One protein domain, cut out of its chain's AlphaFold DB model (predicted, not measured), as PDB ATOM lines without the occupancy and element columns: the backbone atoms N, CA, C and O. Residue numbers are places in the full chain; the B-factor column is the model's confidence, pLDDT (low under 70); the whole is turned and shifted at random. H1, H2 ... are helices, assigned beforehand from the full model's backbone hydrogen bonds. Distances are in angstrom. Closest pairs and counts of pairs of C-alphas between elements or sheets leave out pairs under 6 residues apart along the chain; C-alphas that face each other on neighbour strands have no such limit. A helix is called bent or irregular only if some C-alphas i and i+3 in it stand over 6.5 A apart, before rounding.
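What this domain is: This is residues 40 to 168 of the 171 residues of the protein "Hypothetical protein" of Lotharella oceanica (UniProt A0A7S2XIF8). One long straight helix, H4, sticks out with its residues 153 to 166 as an arm from a body made of a kinked helix, H1, a shorter helix, H2, that packs on the first part of H1, and the long looping stretch of residues 91 to 138. The arm makes much of the length of this elongated outline of 61 by 36 by 24 A. The printed part has 129 residues with four named helices, H1 to H4 in chain order, and no named strand. The class is all helix, with 64 residues, under half, in named elements; the whole is loose, with a radius of gyration of the C-alphas of 17.3 A.

How they stand to each other: H4, residues 139 to 166, touches no helix. H2, residues 72 to 82, touches H1, residues 41 to 61, with the latter's residues 41 to 49 alone; the closest C-alphas, those of Ala 45 and Ser 77, are 4.9 A apart. Their lines stand at a steep tilt of 65 degrees, the same way. H3, residues 87 to 90, touches H2; the closest C-alphas, of Gly 80 and Ile 90, are 6.0 A apart. H1 and H3 are apart. Residues 101 to 102 pair antiparallel with residues 125 to 126. Every O i to N i+4 pair is within hydrogen-bond range in H2, against 12 of 17 in H1 and 23 of 24 in H4; H3 is too short for such a pair.

Where its parts are: H4 measures 39.9 A from C-alpha 139 to C-alpha 166 at (26.867, -20.502, -4.462). H1 begins at C-alpha 41 (13.967, -8.092, -54.622) and measures 26.2 A, with a kink of 59 degrees near residue 51; it is irregular, but only just, with C-alphas 55 and 58 6.7 A apart. H2 measures 15.2 A and H3 5.1 A.

The domain as a whole: The C-alphas farthest apart, of Gln 43 and Asn 168, are 62.3 A apart. The printed part has no cut, and the link from H3 to H4, 48 residues, is long. Residues 114 to 168 have pLDDT under 70.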
ATOM      1  N   SER A  40      13.454  -7.720 -59.502       94.38
ATOM      2  CA  SER A  40      14.128  -7.149 -58.339       94.38
ATOM      3  C   SER A  40      13.695  -7.864 -57.049       94.38
ATOM      4  O   SER A  40      12.726  -8.634 -57.027       94.38
ATOM      5  N   LEU A  41      14.388  -7.590 -55.937       92.44
ATOM      6  CA  LEU A  41      13.967  -8.092 -54.622       92.44
ATOM      7  C   LEU A  41      12.602  -7.517 -54.213       92.44
ATOM      8  O   LEU A  41      11.810  -8.227 -53.596       92.44
ATOM      9  N   GLU A  42      12.311  -6.274 -54.598       93.25
ATOM     10  CA  GLU A  42      11.021  -5.618 -54.371       93.25
ATOM     11  C   GLU A  42       9.875  -6.300 -55.128       93.25
ATOM     12  O   GLU A  42       8.841  -6.608 -54.541       93.25
ATOM     13  N   GLN A  43      10.071  -6.610 -56.412       93.81
ATOM     14  CA  GLN A  43       9.074  -7.337 -57.210       93.81
ATOM     15  C   GLN A  43       8.840  -8.744 -56.649       93.81
ATOM     16  O   GLN A  43       7.696  -9.170 -56.476       93.81
ATOM     17  N   THR A  44       9.923  -9.418 -56.247       93.75
ATOM     18  CA  THR A  44       9.846 -10.715 -55.566       93.75
ATOM     19  C   THR A  44       9.036 -10.612 -54.265       93.75
ATOM     20  O   THR A  44       8.212 -11.475 -53.974       93.75
ATOM     21  N   ALA A  45       9.219  -9.546 -53.481       92.69
ATOM     22  CA  ALA A  45       8.443  -9.319 -52.264       92.69
ATOM     23  C   ALA A  45       6.953  -9.091 -52.549       92.69
ATOM     24  O   ALA A  45       6.105  -9.663 -51.864       92.69
ATOM     25  N   HIS A  46       6.630  -8.308 -53.582       92.62
ATOM     26  CA  HIS A  46       5.246  -8.040 -53.974       92.62
ATOM     27  C   HIS A  46       4.479  -9.323 -54.309       92.62
ATOM     28  O   HIS A  46       3.334  -9.458 -53.883       92.62
ATOM     29  N   ARG A  47       5.099 -10.288 -55.006       90.88
ATOM     30  CA  ARG A  47       4.442 -11.577 -55.290       90.88
ATOM     31  C   ARG A  47       4.392 -12.524 -54.089       90.88
ATOM     32  O   ARG A  47       3.486 -13.346 -54.002       90.88
ATOM     33  N   LEU A  48       5.346 -12.430 -53.160       93.06
ATOM     34  CA  LEU A  48       5.401 -13.303 -51.980       93.06
ATOM     35  C   LEU A  48       4.439 -12.872 -50.870       93.06
ATOM     36  O   LEU A  48       3.939 -13.723 -50.138       93.06
ATOM     37  N   LEU A  49       4.160 -11.574 -50.733       92.62
ATOM     38  CA  LEU A  49       3.345 -11.059 -49.634       92.62
ATOM     39  C   LEU A  49       1.905 -11.618 -49.615       92.62
ATOM     40  O   LEU A  49       1.446 -11.986 -48.531       92.62
ATOM     41  N   PRO A  50       1.185 -11.748 -50.750       93.25
ATOM     42  CA  PRO A  50      -0.118 -12.412 -50.770       93.25
ATOM     43  C   PRO A  50      -0.040 -13.869 -50.310       93.25
ATOM     44  O   PRO A  50      -0.861 -14.294 -49.498       93.25
ATOM     45  N   PHE A  51       0.974 -14.609 -50.769       93.06
ATOM     46  CA  PHE A  51       1.188 -15.998 -50.367       93.06
ATOM     47  C   PHE A  51       1.445 -16.107 -48.861       93.06
ATOM     48  O   PHE A  51       0.801 -16.911 -48.195       93.06
ATOM     49  N   TRP A  52       2.304 -15.251 -48.298       94.44
ATOM     50  CA  TRP A  52       2.532 -15.192 -46.853       94.44
ATOM     51  C   TRP A  52       1.225 -14.990 -46.081       94.44
ATOM     52  O   TRP A  52       0.886 -15.806 -45.227       94.44
ATOM     53  N   LYS A  53       0.461 -13.944 -46.420       94.31
ATOM     54  CA  LYS A  53      -0.771 -13.574 -45.705       94.31
ATOM     55  C   LYS A  53      -1.858 -14.646 -45.778       94.31
ATOM     56  O   LYS A  53      -2.623 -14.809 -44.836       94.31
ATOM     57  N   GLN A  54      -1.955 -15.350 -46.904       95.00
ATOM     58  CA  GLN A  54      -3.018 -16.331 -47.132       95.00
ATOM     59  C   GLN A  54      -2.638 -17.743 -46.683       95.00
ATOM     60  O   GLN A  54      -3.519 -18.497 -46.284       95.00
ATOM     61  N   GLN A  55      -1.357 -18.112 -46.773       94.81
ATOM     62  CA  GLN A  55      -0.914 -19.502 -46.627       94.81
ATOM     63  C   GLN A  55       0.000 -19.742 -45.428       94.81
ATOM     64  O   GLN A  55       0.113 -20.884 -45.003       94.81
ATOM     65  N   ILE A  56       0.671 -18.719 -44.887       94.88
ATOM     66  CA  ILE A  56       1.642 -18.885 -43.791       94.88
ATOM     67  C   ILE A  56       1.154 -18.194 -42.517       94.88
ATOM     68  O   ILE A  56       1.064 -18.833 -41.472       94.88
ATOM     69  N   GLU A  57       0.791 -16.913 -42.605       94.69
ATOM     70  CA  GLU A  57       0.368 -16.088 -41.467       94.69
ATOM     71  C   GLU A  57      -0.757 -16.723 -40.618       94.69
ATOM     72  O   GLU A  57      -0.653 -16.690 -39.393       94.69
ATOM     73  N   PRO A  58      -1.794 -17.372 -41.193       95.81
ATOM     74  CA  PRO A  58      -2.831 -18.024 -40.388       95.81
ATOM     75  C   PRO A  58      -2.282 -19.141 -39.491       95.81
ATOM     76  O   PRO A  58      -2.672 -19.258 -38.334       95.81
ATOM     77  N   TYR A  59      -1.324 -19.926 -39.987       94.94
ATOM     78  CA  TYR A  59      -0.711 -20.996 -39.201       94.94
ATOM     79  C   TYR A  59       0.223 -20.459 -38.113       94.94
ATOM     80  O   TYR A  59       0.328 -21.075 -37.053       94.94
ATOM     81  N   VAL A  60       0.855 -19.300 -38.342       92.38
ATOM     82  CA  VAL A  60       1.613 -18.585 -37.301       92.38
ATOM     83  C   VAL A  60       0.674 -18.167 -36.168       92.38
ATOM     84  O   VAL A  60       0.964 -18.437 -35.006       92.38
ATOM     85  N   LYS A  61      -0.490 -17.599 -36.507       92.81
ATOM     86  CA  LYS A  61      -1.534 -17.198 -35.542       92.81
ATOM     87  C   LYS A  61      -2.085 -18.376 -34.740       92.81
ATOM     88  O   LYS A  61      -2.436 -18.223 -33.576       92.81
ATOM     89  N   GLU A  62      -2.129 -19.560 -35.344       94.44
ATOM     90  CA  GLU A  62      -2.515 -20.812 -34.683       94.44
ATOM     91  C   GLU A  62      -1.398 -21.429 -33.816       94.44
ATOM     92  O   GLU A  62      -1.611 -22.473 -33.202       94.44
ATOM     93  N   GLY A  63      -0.204 -20.824 -33.769       89.31
ATOM     94  CA  GLY A  63       0.935 -21.330 -32.999       89.31
ATOM     95  C   GLY A  63       1.568 -22.598 -33.579       89.31
ATOM     96  O   GLY A  63       2.189 -23.372 -32.848       89.31
ATOM     97  N   LYS A  64       1.397 -22.859 -34.881       91.19
ATOM     98  CA  LYS A  64       1.974 -24.038 -35.540       91.19
ATOM     99  C   LYS A  64       3.445 -23.831 -35.887       91.19
ATOM    100  O   LYS A  64       3.885 -22.732 -36.212       91.19
ATOM    101  N   VAL A  65       4.190 -24.935 -35.907       90.19
ATOM    102  CA  VAL A  65       5.568 -24.973 -36.415       90.19
ATOM    103  C   VAL A  65       5.534 -25.097 -37.937       90.19
ATOM    104  O   VAL A  65       4.930 -26.026 -38.474       90.19
ATOM    105  N   ILE A  66       6.189 -24.166 -38.633       92.50
ATOM    106  CA  ILE A  66       6.181 -24.066 -40.096       92.50
ATOM    107  C   ILE A  66       7.615 -24.175 -40.612       92.50
ATOM    108  O   ILE A  66       8.500 -23.456 -40.156       92.50
ATOM    109  N   LEU A  67       7.831 -25.042 -41.602       92.44
ATOM    110  CA  LEU A  67       9.084 -25.118 -42.348       92.44
ATOM    111  C   LEU A  67       8.902 -24.462 -43.719       92.44
ATOM    112  O   LEU A  67       8.100 -24.921 -44.530       92.44
ATOM    113  N   VAL A  68       9.682 -23.416 -43.991       91.31
ATOM    114  CA  VAL A  68       9.732 -22.763 -45.305       91.31
ATOM    115  C   VAL A  68      11.026 -23.157 -46.009       91.31
ATOM    116  O   VAL A  68      12.114 -22.801 -45.564       91.31
ATOM    117  N   VAL A  69      10.907 -23.874 -47.129       92.88
ATOM    118  CA  VAL A  69      12.039 -24.236 -47.994       92.88
ATOM    119  C   VAL A  69      11.950 -23.421 -49.276       92.88
ATOM    120  O   VAL A  69      10.994 -23.552 -50.037       92.88
ATOM    121  N   ALA A  70      12.931 -22.553 -49.507       92.12
ATOM    122  CA  ALA A  70      12.953 -21.655 -50.656       92.12
ATOM    123  C   ALA A  70      14.392 -21.270 -51.037       92.12
ATOM    124  O   ALA A  70      15.368 -21.774 -50.482       92.12
ATOM    125  N   HIS A  71      14.523 -20.355 -51.997       90.88
ATOM    126  CA  HIS A  71      15.807 -19.838 -52.465       90.88
ATOM    127  C   HIS A  71      16.210 -18.552 -51.733       90.88
ATOM    128  O   HIS A  71      15.362 -17.806 -51.241       90.88
ATOM    129  N   ALA A  72      17.509 -18.240 -51.734       86.94
ATOM    130  CA  ALA A  72      18.073 -17.118 -50.982       86.94
ATOM    131  C   ALA A  72      17.399 -15.764 -51.277       86.94
ATOM    132  O   ALA A  72      17.059 -15.040 -50.348       86.94
ATOM    133  N   ASN A  73      17.164 -15.405 -52.545       89.06
ATOM    134  CA  ASN A  73      16.521 -14.126 -52.887       89.06
ATOM    135  C   ASN A  73      15.070 -14.056 -52.410       89.06
ATOM    136  O   ASN A  73      14.664 -13.038 -51.861       89.06
ATOM    137  N   SER A  74      14.320 -15.148 -52.555       91.81
ATOM    138  CA  SER A  74      12.942 -15.235 -52.073       91.81
ATOM    139  C   SER A  74      12.874 -15.104 -50.553       91.81
ATOM    140  O   SER A  74      12.064 -14.332 -50.050       91.81
ATOM    141  N   LEU A  75      13.768 -15.781 -49.824       90.31
ATOM    142  CA  LEU A  75      13.856 -15.670 -48.367       90.31
ATOM    143  C   LEU A  75      14.252 -14.256 -47.925       90.31
ATOM    144  O   LEU A  75      13.629 -13.715 -47.019       90.31
ATOM    145  N   ARG A  76      15.223 -13.617 -48.593       88.31
ATOM    146  CA  ARG A  76      15.615 -12.226 -48.299       88.31
ATOM    147  C   ARG A  76      14.473 -11.242 -48.523       88.31
ATOM    148  O   ARG A  76      14.246 -10.389 -47.672       88.31
ATOM    149  N   SER A  77      13.754 -11.363 -49.637       91.25
ATOM    150  CA  SER A  77      12.580 -10.534 -49.926       91.25
ATOM    151  C   SER A  77      11.464 -10.746 -48.905       91.25
ATOM    152  O   SER A  77      10.837  -9.774 -48.482       91.25
ATOM    153  N   LEU A  78      11.238 -11.994 -48.486       90.31
ATOM    154  CA  LEU A  78      10.237 -12.339 -47.481       90.31
ATOM    155  C   LEU A  78      10.592 -11.748 -46.114       90.31
ATOM    156  O   LEU A  78       9.821 -10.954 -45.591       90.31
ATOM    157  N   ILE A  79      11.774 -12.076 -45.584       87.12
ATOM    158  CA  ILE A  79      12.308 -11.551 -44.315       87.12
ATOM    159  C   ILE A  79      12.278 -10.025 -44.329       87.12
ATOM    160  O   ILE A  79      11.752  -9.396 -43.417       87.12
ATOM    161  N   GLY A  80      12.780  -9.428 -45.409       85.31
ATOM    162  CA  GLY A  80      12.848  -7.984 -45.568       85.31
ATOM    163  C   GLY A  80      11.504  -7.276 -45.442       85.31
ATOM    164  O   GLY A  80      11.414  -6.211 -44.841       85.31
ATOM    165  N   THR A  81      10.458  -7.885 -45.993       87.31
ATOM    166  CA  THR A  81       9.125  -7.278 -46.071       87.31
ATOM    167  C   THR A  81       8.260  -7.630 -44.872       87.31
ATOM    168  O   THR A  81       7.538  -6.784 -44.359       87.31
ATOM    169  N   VAL A  82       8.304  -8.883 -44.427       87.19
ATOM    170  CA  VAL A  82       7.468  -9.372 -43.329       87.19
ATOM    171  C   VAL A  82       8.030  -8.926 -41.987       87.19
ATOM    172  O   VAL A  82       7.249  -8.612 -41.097       87.19
ATOM    173  N   PHE A  83       9.352  -8.846 -41.830       85.56
ATOM    174  CA  PHE A  83       9.996  -8.489 -40.558       85.56
ATOM    175  C   PHE A  83      10.463  -7.026 -40.508       85.56
ATOM    176  O   PHE A  83      11.198  -6.655 -39.604       85.56
ATOM    177  N   ASP A  84      10.033  -6.195 -41.463       84.12
ATOM    178  CA  ASP A  84      10.347  -4.758 -41.545       84.12
ATOM    179  C   ASP A  84      11.853  -4.432 -41.499       84.12
ATOM    180  O   ASP A  84      12.274  -3.393 -40.981       84.12
ATOM    181  N   VAL A  85      12.692  -5.307 -42.066       82.38
ATOM    182  CA  VAL A  85      14.142  -5.076 -42.110       82.38
ATOM    183  C   VAL A  85      14.442  -3.917 -43.073       82.38
ATOM    184  O   VAL A  85      13.954  -3.913 -44.208       82.38
ATOM    185  N   PRO A  86      15.282  -2.936 -42.692       82.06
ATOM    186  CA  PRO A  86      15.630  -1.827 -43.573       82.06
ATOM    187  C   PRO A  86      16.235  -2.292 -44.905       82.06
ATOM    188  O   PRO A  86      17.092  -3.176 -44.947       82.06
ATOM    189  N   LYS A  87      15.864  -1.632 -46.009       82.56
ATOM    190  CA  LYS A  87      16.337  -1.969 -47.370       82.56
ATOM    191  C   LYS A  87      17.866  -2.033 -47.480       82.56
ATOM    192  O   LYS A  87      18.399  -2.934 -48.120       82.56
ATOM    193  N   THR A  88      18.567  -1.119 -46.809       78.88
ATOM    194  CA  THR A  88      20.039  -1.060 -46.759       78.88
ATOM    195  C   THR A  88      20.674  -2.283 -46.102       78.88
ATOM    196  O   THR A  88      21.815  -2.623 -46.402       78.88
ATOM    197  N   GLU A  89      19.941  -2.943 -45.211       76.94
ATOM    198  CA  GLU A  89      20.384  -4.126 -44.484       76.94
ATOM    199  C   GLU A  89      20.031  -5.420 -45.231       76.94
ATOM    200  O   GLU A  89      20.847  -6.341 -45.291       76.94
ATOM    201  N   ILE A  90      18.887  -5.461 -45.924       79.06
ATOM    202  CA  ILE A  90      18.516  -6.579 -46.813       79.06
ATOM    203  C   ILE A  90      19.580  -6.807 -47.901       79.06
ATOM    204  O   ILE A  90      19.882  -7.943 -48.266       79.06
ATOM    205  N   GLU A  91      20.179  -5.737 -48.426       75.50
ATOM    206  CA  GLU A  91      21.215  -5.837 -49.462       75.50
ATOM    207  C   GLU A  91      22.501  -6.518 -48.963       75.50
ATOM    208  O   GLU A  91      23.170  -7.239 -49.720       75.50
ATOM    209  N   LYS A  92      22.815  -6.333 -47.679       76.56
ATOM    210  CA  LYS A  92      23.963  -6.950 -47.002       76.56
ATOM    211  C   LYS A  92      23.650  -8.352 -46.498       76.56
ATOM    212  O   LYS A  92      24.562  -9.153 -46.331       76.56
ATOM    213  N   LEU A  93      22.371  -8.672 -46.308       73.88
ATOM    214  CA  LEU A  93      21.938  -9.978 -45.848       73.88
ATOM    215  C   LEU A  93      22.409 -11.085 -46.808       73.88
ATOM    216  O   LEU A  93      22.191 -11.034 -48.029       73.88
ATOM    217  N   ARG A  94      23.062 -12.096 -46.234       74.00
ATOM    218  CA  ARG A  94      23.495 -13.334 -46.888       74.00
ATOM    219  C   ARG A  94      22.930 -14.498 -46.090       74.00
ATOM    220  O   ARG A  94      23.224 -14.630 -44.909       74.00
ATOM    221  N   ILE A  95      22.084 -15.296 -46.734       76.19
ATOM    222  CA  ILE A  95      21.473 -16.472 -46.112       76.19
ATOM    223  C   ILE A  95      22.280 -17.690 -46.569       76.19
ATOM    224  O   ILE A  95      22.339 -17.920 -47.782       76.19
ATOM    225  N   PRO A  96      22.915 -18.442 -45.653       71.75
ATOM    226  CA  PRO A  96      23.603 -19.673 -46.015       71.75
ATOM    227  C   PRO A  96      22.678 -20.682 -46.677       71.75
ATOM    228  O   PRO A  96      21.526 -20.866 -46.287       71.75
ATOM    229  N   THR A  97      23.215 -21.391 -47.660       77.50
ATOM    230  CA  THR A  97      22.544 -22.539 -48.261       77.50
ATOM    231  C   THR A  97      22.635 -23.743 -47.332       77.50
ATOM    232  O   THR A  97      23.725 -24.086 -46.887       77.50
ATOM    233  N   GLY A  98      21.512 -24.419 -47.087       77.62
ATOM    234  CA  GLY A  98      21.494 -25.674 -46.327       77.62
ATOM    235  C   GLY A  98      21.564 -25.516 -44.806       77.62
ATOM    236  O   GLY A  98      21.502 -26.521 -44.108       77.62
ATOM    237  N   SER A  99      21.626 -24.287 -44.289       77.06
ATOM    238  CA  SER A  99      21.574 -24.020 -42.849       77.06
ATOM    239  C   SER A  99      20.179 -23.530 -42.451       77.06
ATOM    240  O   SER A  99      19.742 -22.488 -42.950       77.06
ATOM    241  N   PRO A 100      19.464 -24.240 -41.562       79.25
ATOM    242  CA  PRO A 100      18.156 -23.800 -41.091       79.25
ATOM    243  C   PRO A 100      18.246 -22.499 -40.285       79.25
ATOM    244  O   PRO A 100      19.086 -22.373 -39.392       79.25
ATOM    245  N   LEU A 101      17.341 -21.565 -40.583       78.81
ATOM    246  CA  LEU A 101      17.155 -20.301 -39.871       78.81
ATOM    247  C   LEU A 101      15.784 -20.315 -39.189       78.81
ATOM    248  O   LEU A 101      14.762 -20.489 -39.854       78.81
ATOM    249  N   VAL A 102      15.772 -20.156 -37.871       81.38
ATOM    250  CA  VAL A 102      14.596 -20.297 -37.010       81.38
ATOM    251  C   VAL A 102      14.168 -18.948 -36.473       81.38
ATOM    252  O   VAL A 102      14.982 -18.160 -36.006       81.38
ATOM    253  N   TYR A 103      12.864 -18.710 -36.501       82.25
ATOM    254  CA  TYR A 103      12.240 -17.515 -35.964       82.25
ATOM    255  C   TYR A 103      11.151 -17.911 -34.982       82.25
ATOM    256  O   TYR A 103      10.292 -18.728 -35.313       82.25
ATOM    257  N   ASN A 104      11.155 -17.282 -33.811       83.00
ATOM    258  CA  ASN A 104       9.984 -17.267 -32.947       83.00
ATOM    259  C   ASN A 104       9.146 -16.061 -33.349       83.00
ATOM    260  O   ASN A 104       9.630 -14.935 -33.278       83.00
ATOM    261  N   LEU A 105       7.923 -16.295 -33.814       87.50
ATOM    262  CA  LEU A 105       7.034 -15.229 -34.256       87.50
ATOM    263  C   LEU A 105       5.974 -14.958 -33.193       87.50
ATOM    264  O   LEU A 105       5.427 -15.881 -32.591       87.50
ATOM    265  N   ASP A 106       5.684 -13.683 -32.989       87.38
ATOM    266  CA  ASP A 106       4.569 -13.220 -32.184       87.38
ATOM    267  C   ASP A 106       3.249 -13.595 -32.887       87.38
ATOM    268  O   ASP A 106       3.073 -13.238 -34.056       87.38
ATOM    269  N   PRO A 107       2.320 -14.315 -32.234       87.94
ATOM    270  CA  PRO A 107       1.098 -14.769 -32.892       87.94
ATOM    271  C   PRO A 107       0.216 -13.623 -33.392       87.94
ATOM    272  O   PRO A 107      -0.383 -13.752 -34.452       87.94
ATOM    273  N   ASP A 108       0.157 -12.488 -32.697       88.31
ATOM    274  CA  ASP A 108      -0.761 -11.402 -33.051       88.31
ATOM    275  C   ASP A 108      -0.239 -10.576 -34.233       88.31
ATOM    276  O   ASP A 108      -0.964 -10.289 -35.191       88.31
ATOM    277  N   SER A 109       1.039 -10.212 -34.180       87.88
ATOM    278  CA  SER A 109       1.693  -9.358 -35.173       87.88
ATOM    279  C   SER A 109       2.373 -10.137 -36.301       87.88
ATOM    280  O   SER A 109       2.672  -9.558 -37.348       87.88
ATOM    281  N   SER A 110       2.623 -11.438 -36.106       87.75
ATOM    282  CA  SER A 110       3.437 -12.290 -36.991       87.75
ATOM    283  C   SER A 110       4.848 -11.740 -37.246       87.75
ATOM    284  O   SER A 110       5.479 -12.051 -38.259       87.75
ATOM    285  N   LYS A 111       5.340 -10.907 -36.321       85.88
ATOM    286  CA  LYS A 111       6.690 -10.335 -36.320       85.88
ATOM    287  C   LYS A 111       7.628 -11.202 -35.485       85.88
ATOM    288  O   LYS A 111       7.156 -11.899 -34.587       85.88
ATOM    289  N   PRO A 112       8.942 -11.184 -35.758       81.12
ATOM    290  CA  PRO A 112       9.891 -11.899 -34.927       81.12
ATOM    291  C   PRO A 112       9.873 -11.333 -33.509       81.12
ATOM    292  O   PRO A 112       9.918 -10.122 -33.298       81.12
ATOM    293  N   LEU A 113       9.786 -12.232 -32.535       79.12
ATOM    294  CA  LEU A 113      10.056 -11.906 -31.148       79.12
ATOM    295  C   LEU A 113      11.550 -11.597 -31.006       79.12
ATOM    296  O   LEU A 113      12.358 -12.207 -31.710       79.12
ATOM    297  N   PRO A 114      11.940 -10.695 -30.089       64.06
ATOM    298  CA  PRO A 114      13.344 -10.399 -29.862       64.06
ATOM    299  C   PRO A 114      14.115 -11.686 -29.560       64.06
ATOM    300  O   PRO A 114      13.854 -12.354 -28.555       64.06
ATOM    301  N   ALA A 115      15.078 -12.028 -30.414       54.31
ATOM    302  CA  ALA A 115      16.062 -13.040 -30.067       54.31
ATOM    303  C   ALA A 115      16.917 -12.540 -28.885       54.31
ATOM    304  O   ALA A 115      17.056 -11.324 -28.681       54.31
ATOM    305  N   PRO A 116      17.557 -13.443 -28.122       48.44
ATOM    306  CA  PRO A 116      18.678 -13.058 -27.273       48.44
ATOM    307  C   PRO A 116      19.648 -12.183 -28.086       48.44
ATOM    308  O   PRO A 116      19.931 -12.487 -29.248       48.44
ATOM    309  N   LYS A 117      20.138 -11.077 -27.498       43.25
ATOM    310  CA  LYS A 117      20.883  -9.967 -28.156       43.25
ATOM    311  C   LYS A 117      22.123 -10.378 -28.976       43.25
ATOM    312  O   LYS A 117      22.781  -9.539 -29.591       43.25
ATOM    313  N   GLU A 118      22.462 -11.653 -28.969       43.44
ATOM    314  CA  GLU A 118      23.664 -12.266 -29.515       43.44
ATOM    315  C   GLU A 118      23.475 -12.781 -30.949       43.44
ATOM    316  O   GLU A 118      24.465 -13.076 -31.616       43.44
ATOM    317  N   CYS A 119      22.236 -12.819 -31.462       41.72
ATOM    318  CA  CYS A 119      21.907 -13.452 -32.747       41.72
ATOM    319  C   CYS A 119      22.014 -12.546 -33.996       41.72
ATOM    320  O   CYS A 119      21.828 -12.991 -35.128       41.72
ATOM    321  N   GLY A 120      22.388 -11.276 -33.831       47.81
ATOM    322  CA  GLY A 120      22.550 -10.350 -34.955       47.81
ATOM    323  C   GLY A 120      21.227  -9.920 -35.605       47.81
ATOM    324  O   GLY A 120      20.154 -10.056 -35.033       47.81
ATOM    325  N   MET A 121      21.329  -9.341 -36.804       43.22
ATOM    326  CA  MET A 121      20.312  -8.494 -37.456       43.22
ATOM    327  C   MET A 121      18.978  -9.163 -37.812       43.22
ATOM    328  O   MET A 121      18.065  -8.490 -38.277       43.22
ATOM    329  N   LEU A 122      18.881 -10.480 -37.672       49.88
ATOM    330  CA  LEU A 122      17.720 -11.222 -38.127       49.88
ATOM    331  C   LEU A 122      16.717 -11.530 -37.027       49.88
ATOM    332  O   LEU A 122      15.710 -12.106 -37.376       49.88
ATOM    333  N   ASP A 123      16.943 -11.218 -35.749       53.19
ATOM    334  CA  ASP A 123      16.054 -11.651 -34.647       53.19
ATOM    335  C   ASP A 123      15.722 -13.169 -34.663       53.19
ATOM    336  O   ASP A 123      14.799 -13.629 -33.998       53.19
ATOM    337  N   GLY A 124      16.486 -13.969 -35.415       54.00
ATOM    338  CA  GLY A 124      16.274 -15.394 -35.649       54.00
ATOM    339  C   GLY A 124      17.568 -16.177 -35.459       54.00
ATOM    340  O   GLY A 124      18.657 -15.660 -35.715       54.00
ATOM    341  N   GLU A 125      17.446 -17.419 -34.999       60.22
ATOM    342  CA  GLU A 125      18.543 -18.312 -34.636       60.22
ATOM    343  C   GLU A 125      18.904 -19.272 -35.775       60.22
ATOM    344  O   GLU A 125      18.051 -19.968 -36.319       60.22
ATOM    345  N   LEU A 126      20.187 -19.352 -36.141       61.38
ATOM    346  CA  LEU A 126      20.685 -20.426 -37.005       61.38
ATOM    347  C   LEU A 126      20.869 -21.703 -36.176       61.38
ATOM    348  O   LEU A 126      21.576 -21.681 -35.171       61.38
ATOM    349  N   LEU A 127      20.269 -22.813 -36.616       54.53
ATOM    350  CA  LEU A 127      20.328 -24.092 -35.889       54.53
ATOM    351  C   LEU A 127      21.647 -24.856 -36.063       54.53
ATOM    352  O   LEU A 127      21.880 -25.818 -35.337       54.53
ATOM    353  N   TRP A 128      22.488 -24.474 -37.027       52.88
ATOM    354  CA  TRP A 128      23.762 -25.150 -37.278       52.88
ATOM    355  C   TRP A 128      24.940 -24.341 -36.715       52.88
ATOM    356  O   TRP A 128      24.973 -23.123 -36.939       52.88
ATOM    357  N   PRO A 129      25.919 -24.981 -36.043       51.66
ATOM    358  CA  PRO A 129      27.145 -24.323 -35.603       51.66
ATOM    359  C   PRO A 129      27.856 -23.672 -36.797       51.66
ATOM    360  O   PRO A 129      28.222 -24.324 -37.775       51.66
ATOM    361  N   LEU A 130      27.984 -22.346 -36.766       50.62
ATOM    362  CA  LEU A 130      28.540 -21.560 -37.874       50.62
ATOM    363  C   LEU A 130      30.019 -21.892 -38.153       50.62
ATOM    364  O   LEU A 130      30.485 -21.710 -39.274       50.62
ATOM    365  N   ASP A 131      30.719 -22.418 -37.152       49.44
ATOM    366  CA  ASP A 131      32.083 -22.952 -37.178       49.44
ATOM    367  C   ASP A 131      32.220 -24.281 -37.942       49.44
ATOM    368  O   ASP A 131      33.293 -24.575 -38.467       49.44
ATOM    369  N   GLU A 132      31.136 -25.042 -38.101       46.62
ATOM    370  CA  GLU A 132      31.105 -26.273 -38.902       46.62
ATOM    371  C   GLU A 132      30.628 -26.040 -40.347       46.62
ATOM    372  O   GLU A 132      30.482 -26.988 -41.121       46.62
ATOM    373  N   CYS A 133      30.372 -24.787 -40.739       42.50
ATOM    374  CA  CYS A 133      29.911 -24.443 -42.080       42.50
ATOM    375  C   CYS A 133      31.064 -23.862 -42.926       42.50
ATOM    376  O   CYS A 133      31.287 -22.648 -42.917       42.50
ATOM    377  N   PRO A 134      31.785 -24.677 -43.724       41.69
ATOM    378  CA  PRO A 134      32.955 -24.228 -44.491       41.69
ATOM    379  C   PRO A 134      32.635 -23.201 -45.595       41.69
ATOM    380  O   PRO A 134      33.548 -22.668 -46.220       41.69
ATOM    381  N   VAL A 135      31.352 -22.911 -45.845       42.78
ATOM    382  CA  VAL A 135      30.864 -22.056 -46.942       42.78
ATOM    383  C   VAL A 135      30.456 -20.649 -46.467       42.78
ATOM    384  O   VAL A 135      30.041 -19.819 -47.270       42.78
ATOM    385  N   LEU A 136      30.583 -20.350 -45.169       43.66
ATOM    386  CA  LEU A 136      30.161 -19.084 -44.550       43.66
ATOM    387  C   LEU A 136      31.335 -18.143 -44.235       43.66
ATOM    388  O   LEU A 136      31.408 -17.547 -43.166       43.66
ATOM    389  N   PHE A 137      32.245 -17.962 -45.189       39.28
ATOM    390  CA  PHE A 137      33.297 -16.938 -45.121       39.28
ATOM    391  C   PHE A 137      32.865 -15.638 -45.820       39.28
ATOM    392  O   PHE A 137      33.563 -15.121 -46.683       39.28
ATOM    393  N   ASP A 138      31.703 -15.106 -45.441       44.47
ATOM    394  CA  ASP A 138      31.382 -13.688 -45.642       44.47
ATOM    395  C   ASP A 138      31.419 -13.027 -44.255       44.47
ATOM    396  O   ASP A 138      30.783 -13.518 -43.314       44.47
ATOM    397  N   GLU A 139      32.171 -11.926 -44.110       44.09
ATOM    398  CA  GLU A 139      32.496 -11.261 -42.826       44.09
ATOM    399  C   GLU A 139      31.278 -11.031 -41.907       44.09
ATOM    400  O   GLU A 139      31.402 -11.003 -40.681       44.09
ATOM    401  N   TYR A 140      30.082 -10.899 -42.486       47.12
ATOM    402  CA  TYR A 140      28.843 -10.593 -41.772       47.12
ATOM    403  C   TYR A 140      28.249 -11.768 -40.986       47.12
ATOM    404  O   TYR A 140      27.761 -11.574 -39.872       47.12
ATOM    405  N   VAL A 141      28.298 -12.988 -41.532       48.06
ATOM    406  CA  VAL A 141      27.785 -14.181 -40.834       48.06
ATOM    407  C   VAL A 141      28.789 -14.638 -39.775       48.06
ATOM    408  O   VAL A 141      28.400 -14.961 -38.653       48.06
ATOM    409  N   ALA A 142      30.085 -14.533 -40.081       39.84
ATOM    410  CA  ALA A 142      31.166 -14.778 -39.132       39.84
ATOM    411  C   ALA A 142      31.101 -13.840 -37.910       39.84
ATOM    412  O   ALA A 142      31.379 -14.264 -36.791       39.84
ATOM    413  N   ALA A 143      30.680 -12.580 -38.079       42.50
ATOM    414  CA  ALA A 143      30.534 -11.642 -36.964       42.50
ATOM    415  C   ALA A 143      29.390 -12.012 -35.998       42.50
ATOM    416  O   ALA A 143      29.531 -11.810 -34.790       42.50
ATOM    417  N   ALA A 144      28.275 -12.554 -36.502       47.94
ATOM    418  CA  ALA A 144      27.192 -13.080 -35.667       47.94
ATOM    419  C   ALA A 144      27.601 -14.408 -34.994       47.94
ATOM    420  O   ALA A 144      27.405 -14.571 -33.790       47.94
ATOM    421  N   ALA A 145      28.282 -15.295 -35.732       44.03
ATOM    422  CA  ALA A 145      28.859 -16.545 -35.224       44.03
ATOM    423  C   ALA A 145      29.846 -16.338 -34.070       44.03
ATOM    424  O   ALA A 145      29.721 -16.940 -33.005       44.03
ATOM    425  N   LEU A 146      30.820 -15.448 -34.270       43.72
ATOM    426  CA  LEU A 146      31.881 -15.170 -33.308       43.72
ATOM    427  C   LEU A 146      31.331 -14.500 -32.044       43.72
ATOM    428  O   LEU A 146      31.861 -14.701 -30.951       43.72
ATOM    429  N   LYS A 147      30.261 -13.705 -32.176       48.03
ATOM    430  CA  LYS A 147      29.544 -13.144 -31.025       48.03
ATOM    431  C   LYS A 147      28.843 -14.238 -30.217       48.03
ATOM    432  O   LYS A 147      28.975 -14.215 -28.997       48.03
ATOM    433  N   ARG A 148      28.202 -15.214 -30.877       49.97
ATOM    434  CA  ARG A 148      27.595 -16.390 -30.227       49.97
ATOM    435  C   ARG A 148      28.626 -17.245 -29.490       49.97
ATOM    436  O   ARG A 148      28.404 -17.554 -28.328       49.97
ATOM    437  N   GLN A 149      29.762 -17.585 -30.110       50.94
ATOM    438  CA  GLN A 149      30.801 -18.395 -29.452       50.94
ATOM    439  C   GLN A 149      31.286 -17.732 -28.154       50.94
ATOM    440  O   GLN A 149      31.306 -18.357 -27.097       50.94
ATOM    441  N   LYS A 150      31.560 -16.425 -28.207       50.72
ATOM    442  CA  LYS A 150      31.973 -15.647 -27.029       50.72
ATOM    443  C   LYS A 150      30.872 -15.501 -25.976       50.72
ATOM    444  O   LYS A 150      31.189 -15.283 -24.810       50.72
ATOM    445  N   ALA A 151      29.600 -15.555 -26.366       53.09
ATOM    446  CA  ALA A 151      28.475 -15.496 -25.438       53.09
ATOM    447  C   ALA A 151      28.243 -16.836 -24.731       53.09
ATOM    448  O   ALA A 151      28.163 -16.858 -23.508       53.09
ATOM    449  N   LEU A 152      28.278 -17.950 -25.468       54.88
ATOM    450  CA  LEU A 152      28.210 -19.302 -24.904       54.88
ATOM    451  C   LEU A 152      29.377 -19.573 -23.944       54.88
ATOM    452  O   LEU A 152      29.180 -20.125 -22.864       54.88
ATOM    453  N   GLU A 153      30.586 -19.117 -24.287       56.69
ATOM    454  CA  GLU A 153      31.730 -19.158 -23.372       56.69
ATOM    455  C   GLU A 153      31.449 -18.355 -22.092       56.69
ATOM    456  O   GLU A 153      31.721 -18.837 -20.995       56.69
ATOM    457  N   ARG A 154      30.839 -17.166 -22.193       57.62
ATOM    458  CA  ARG A 154      30.485 -16.338 -21.027       57.62
ATOM    459  C   ARG A 154      29.388 -16.955 -20.165       57.62
ATOM    460  O   ARG A 154      29.523 -16.914 -18.947       57.62
ATOM    461  N   GLU A 155      28.350 -17.539 -20.754       60.81
ATOM    462  CA  GLU A 155      27.300 -18.251 -20.014       60.81
ATOM    463  C   GLU A 155      27.842 -19.520 -19.341       60.81
ATOM    464  O   GLU A 155      27.505 -19.803 -18.189       60.81
ATOM    465  N   SER A 156      28.752 -20.249 -19.998       60.66
ATOM    466  CA  SER A 156      29.435 -21.397 -19.386       60.66
ATOM    467  C   SER A 156      30.324 -20.984 -18.206       60.66
ATOM    468  O   SER A 156      30.358 -21.660 -17.181       60.66
ATOM    469  N   VAL A 157      30.998 -19.834 -18.305       59.03
ATOM    470  CA  VAL A 157      31.843 -19.300 -17.231       59.03
ATOM    471  C   VAL A 157      30.984 -18.766 -16.086       59.03
ATOM    472  O   VAL A 157      31.307 -19.005 -14.926       59.03
ATOM    473  N   GLN A 158      29.875 -18.088 -16.385       51.84
ATOM    474  CA  GLN A 158      28.963 -17.563 -15.372       51.84
ATOM    475  C   GLN A 158      28.258 -18.692 -14.613       51.84
ATOM    476  O   GLN A 158      28.262 -18.682 -13.389       51.84
ATOM    477  N   SER A 159      27.749 -19.709 -15.313       58.06
ATOM    478  CA  SER A 159      27.166 -20.894 -14.667       58.06
ATOM    479  C   SER A 159      28.189 -21.651 -13.812       58.06
ATOM    480  O   SER A 159      27.861 -22.081 -12.707       58.06
ATOM    481  N   TYR A 160      29.448 -21.750 -14.253       53.59
ATOM    482  CA  TYR A 160      30.528 -22.315 -13.439       53.59
ATOM    483  C   TYR A 160      30.812 -21.477 -12.180       53.59
ATOM    484  O   TYR A 160      30.979 -22.025 -11.087       53.59
ATOM    485  N   LEU A 161      30.844 -20.148 -12.302       53.38
ATOM    486  CA  LEU A 161      31.042 -19.236 -11.173       53.38
ATOM    487  C   LEU A 161      29.869 -19.270 -10.190       53.38
ATOM    488  O   LEU A 161      30.111 -19.295  -8.988       53.38
ATOM    489  N   ASP A 162      28.629 -19.341 -10.663       61.78
ATOM    490  CA  ASP A 162      27.442 -19.401  -9.805       61.78
ATOM    491  C   ASP A 162      27.389 -20.709  -9.002       61.78
ATOM    492  O   ASP A 162      27.074 -20.687  -7.812       61.78
ATOM    493  N   VAL A 163      27.801 -21.835  -9.598       61.66
ATOM    494  CA  VAL A 163      27.963 -23.113  -8.880       61.66
ATOM    495  C   VAL A 163      29.108 -23.043  -7.861       61.66
ATOM    496  O   VAL A 163      28.981 -23.536  -6.742       61.66
ATOM    497  N   THR A 164      30.228 -22.409  -8.212       56.78
ATOM    498  CA  THR A 164      31.424 -22.367  -7.348       56.78
ATOM    499  C   THR A 164      31.287 -21.362  -6.196       56.78
ATOM    500  O   THR A 164      31.804 -21.588  -5.105       56.78
ATOM    501  N   ILE A 165      30.589 -20.245  -6.414       56.97
ATOM    502  CA  ILE A 165      30.375 -19.186  -5.417       56.97
ATOM    503  C   ILE A 165      29.113 -19.465  -4.586       56.97
ATOM    504  O   ILE A 165      29.094 -19.152  -3.396       56.97
ATOM    505  N   GLY A 166      28.082 -20.087  -5.171       49.06
ATOM    506  CA  GLY A 166      26.867 -20.502  -4.462       49.06
ATOM    507  C   GLY A 166      27.121 -21.565  -3.391       49.06
ATOM    508  O   GLY A 166      26.499 -21.515  -2.336       49.06
ATOM    509  N   ASN A 167      28.103 -22.445  -3.602       49.06
ATOM    510  CA  ASN A 167      28.490 -23.481  -2.636       49.06
ATOM    511  C   ASN A 167      29.377 -22.983  -1.477       49.06
ATOM    512  O   ASN A 167      29.712 -23.772  -0.607       49.06
ATOM    513  N   ASN A 168      29.765 -21.701  -1.443       48.91
ATOM    514  CA  ASN A 168      30.615 -21.123  -0.384       48.91
ATOM    515  C   ASN A 168      29.845 -20.198   0.583       48.91
ATOM    516  O   ASN A 168      30.460 -19.407   1.297       48.91
TER     517      ASN A 168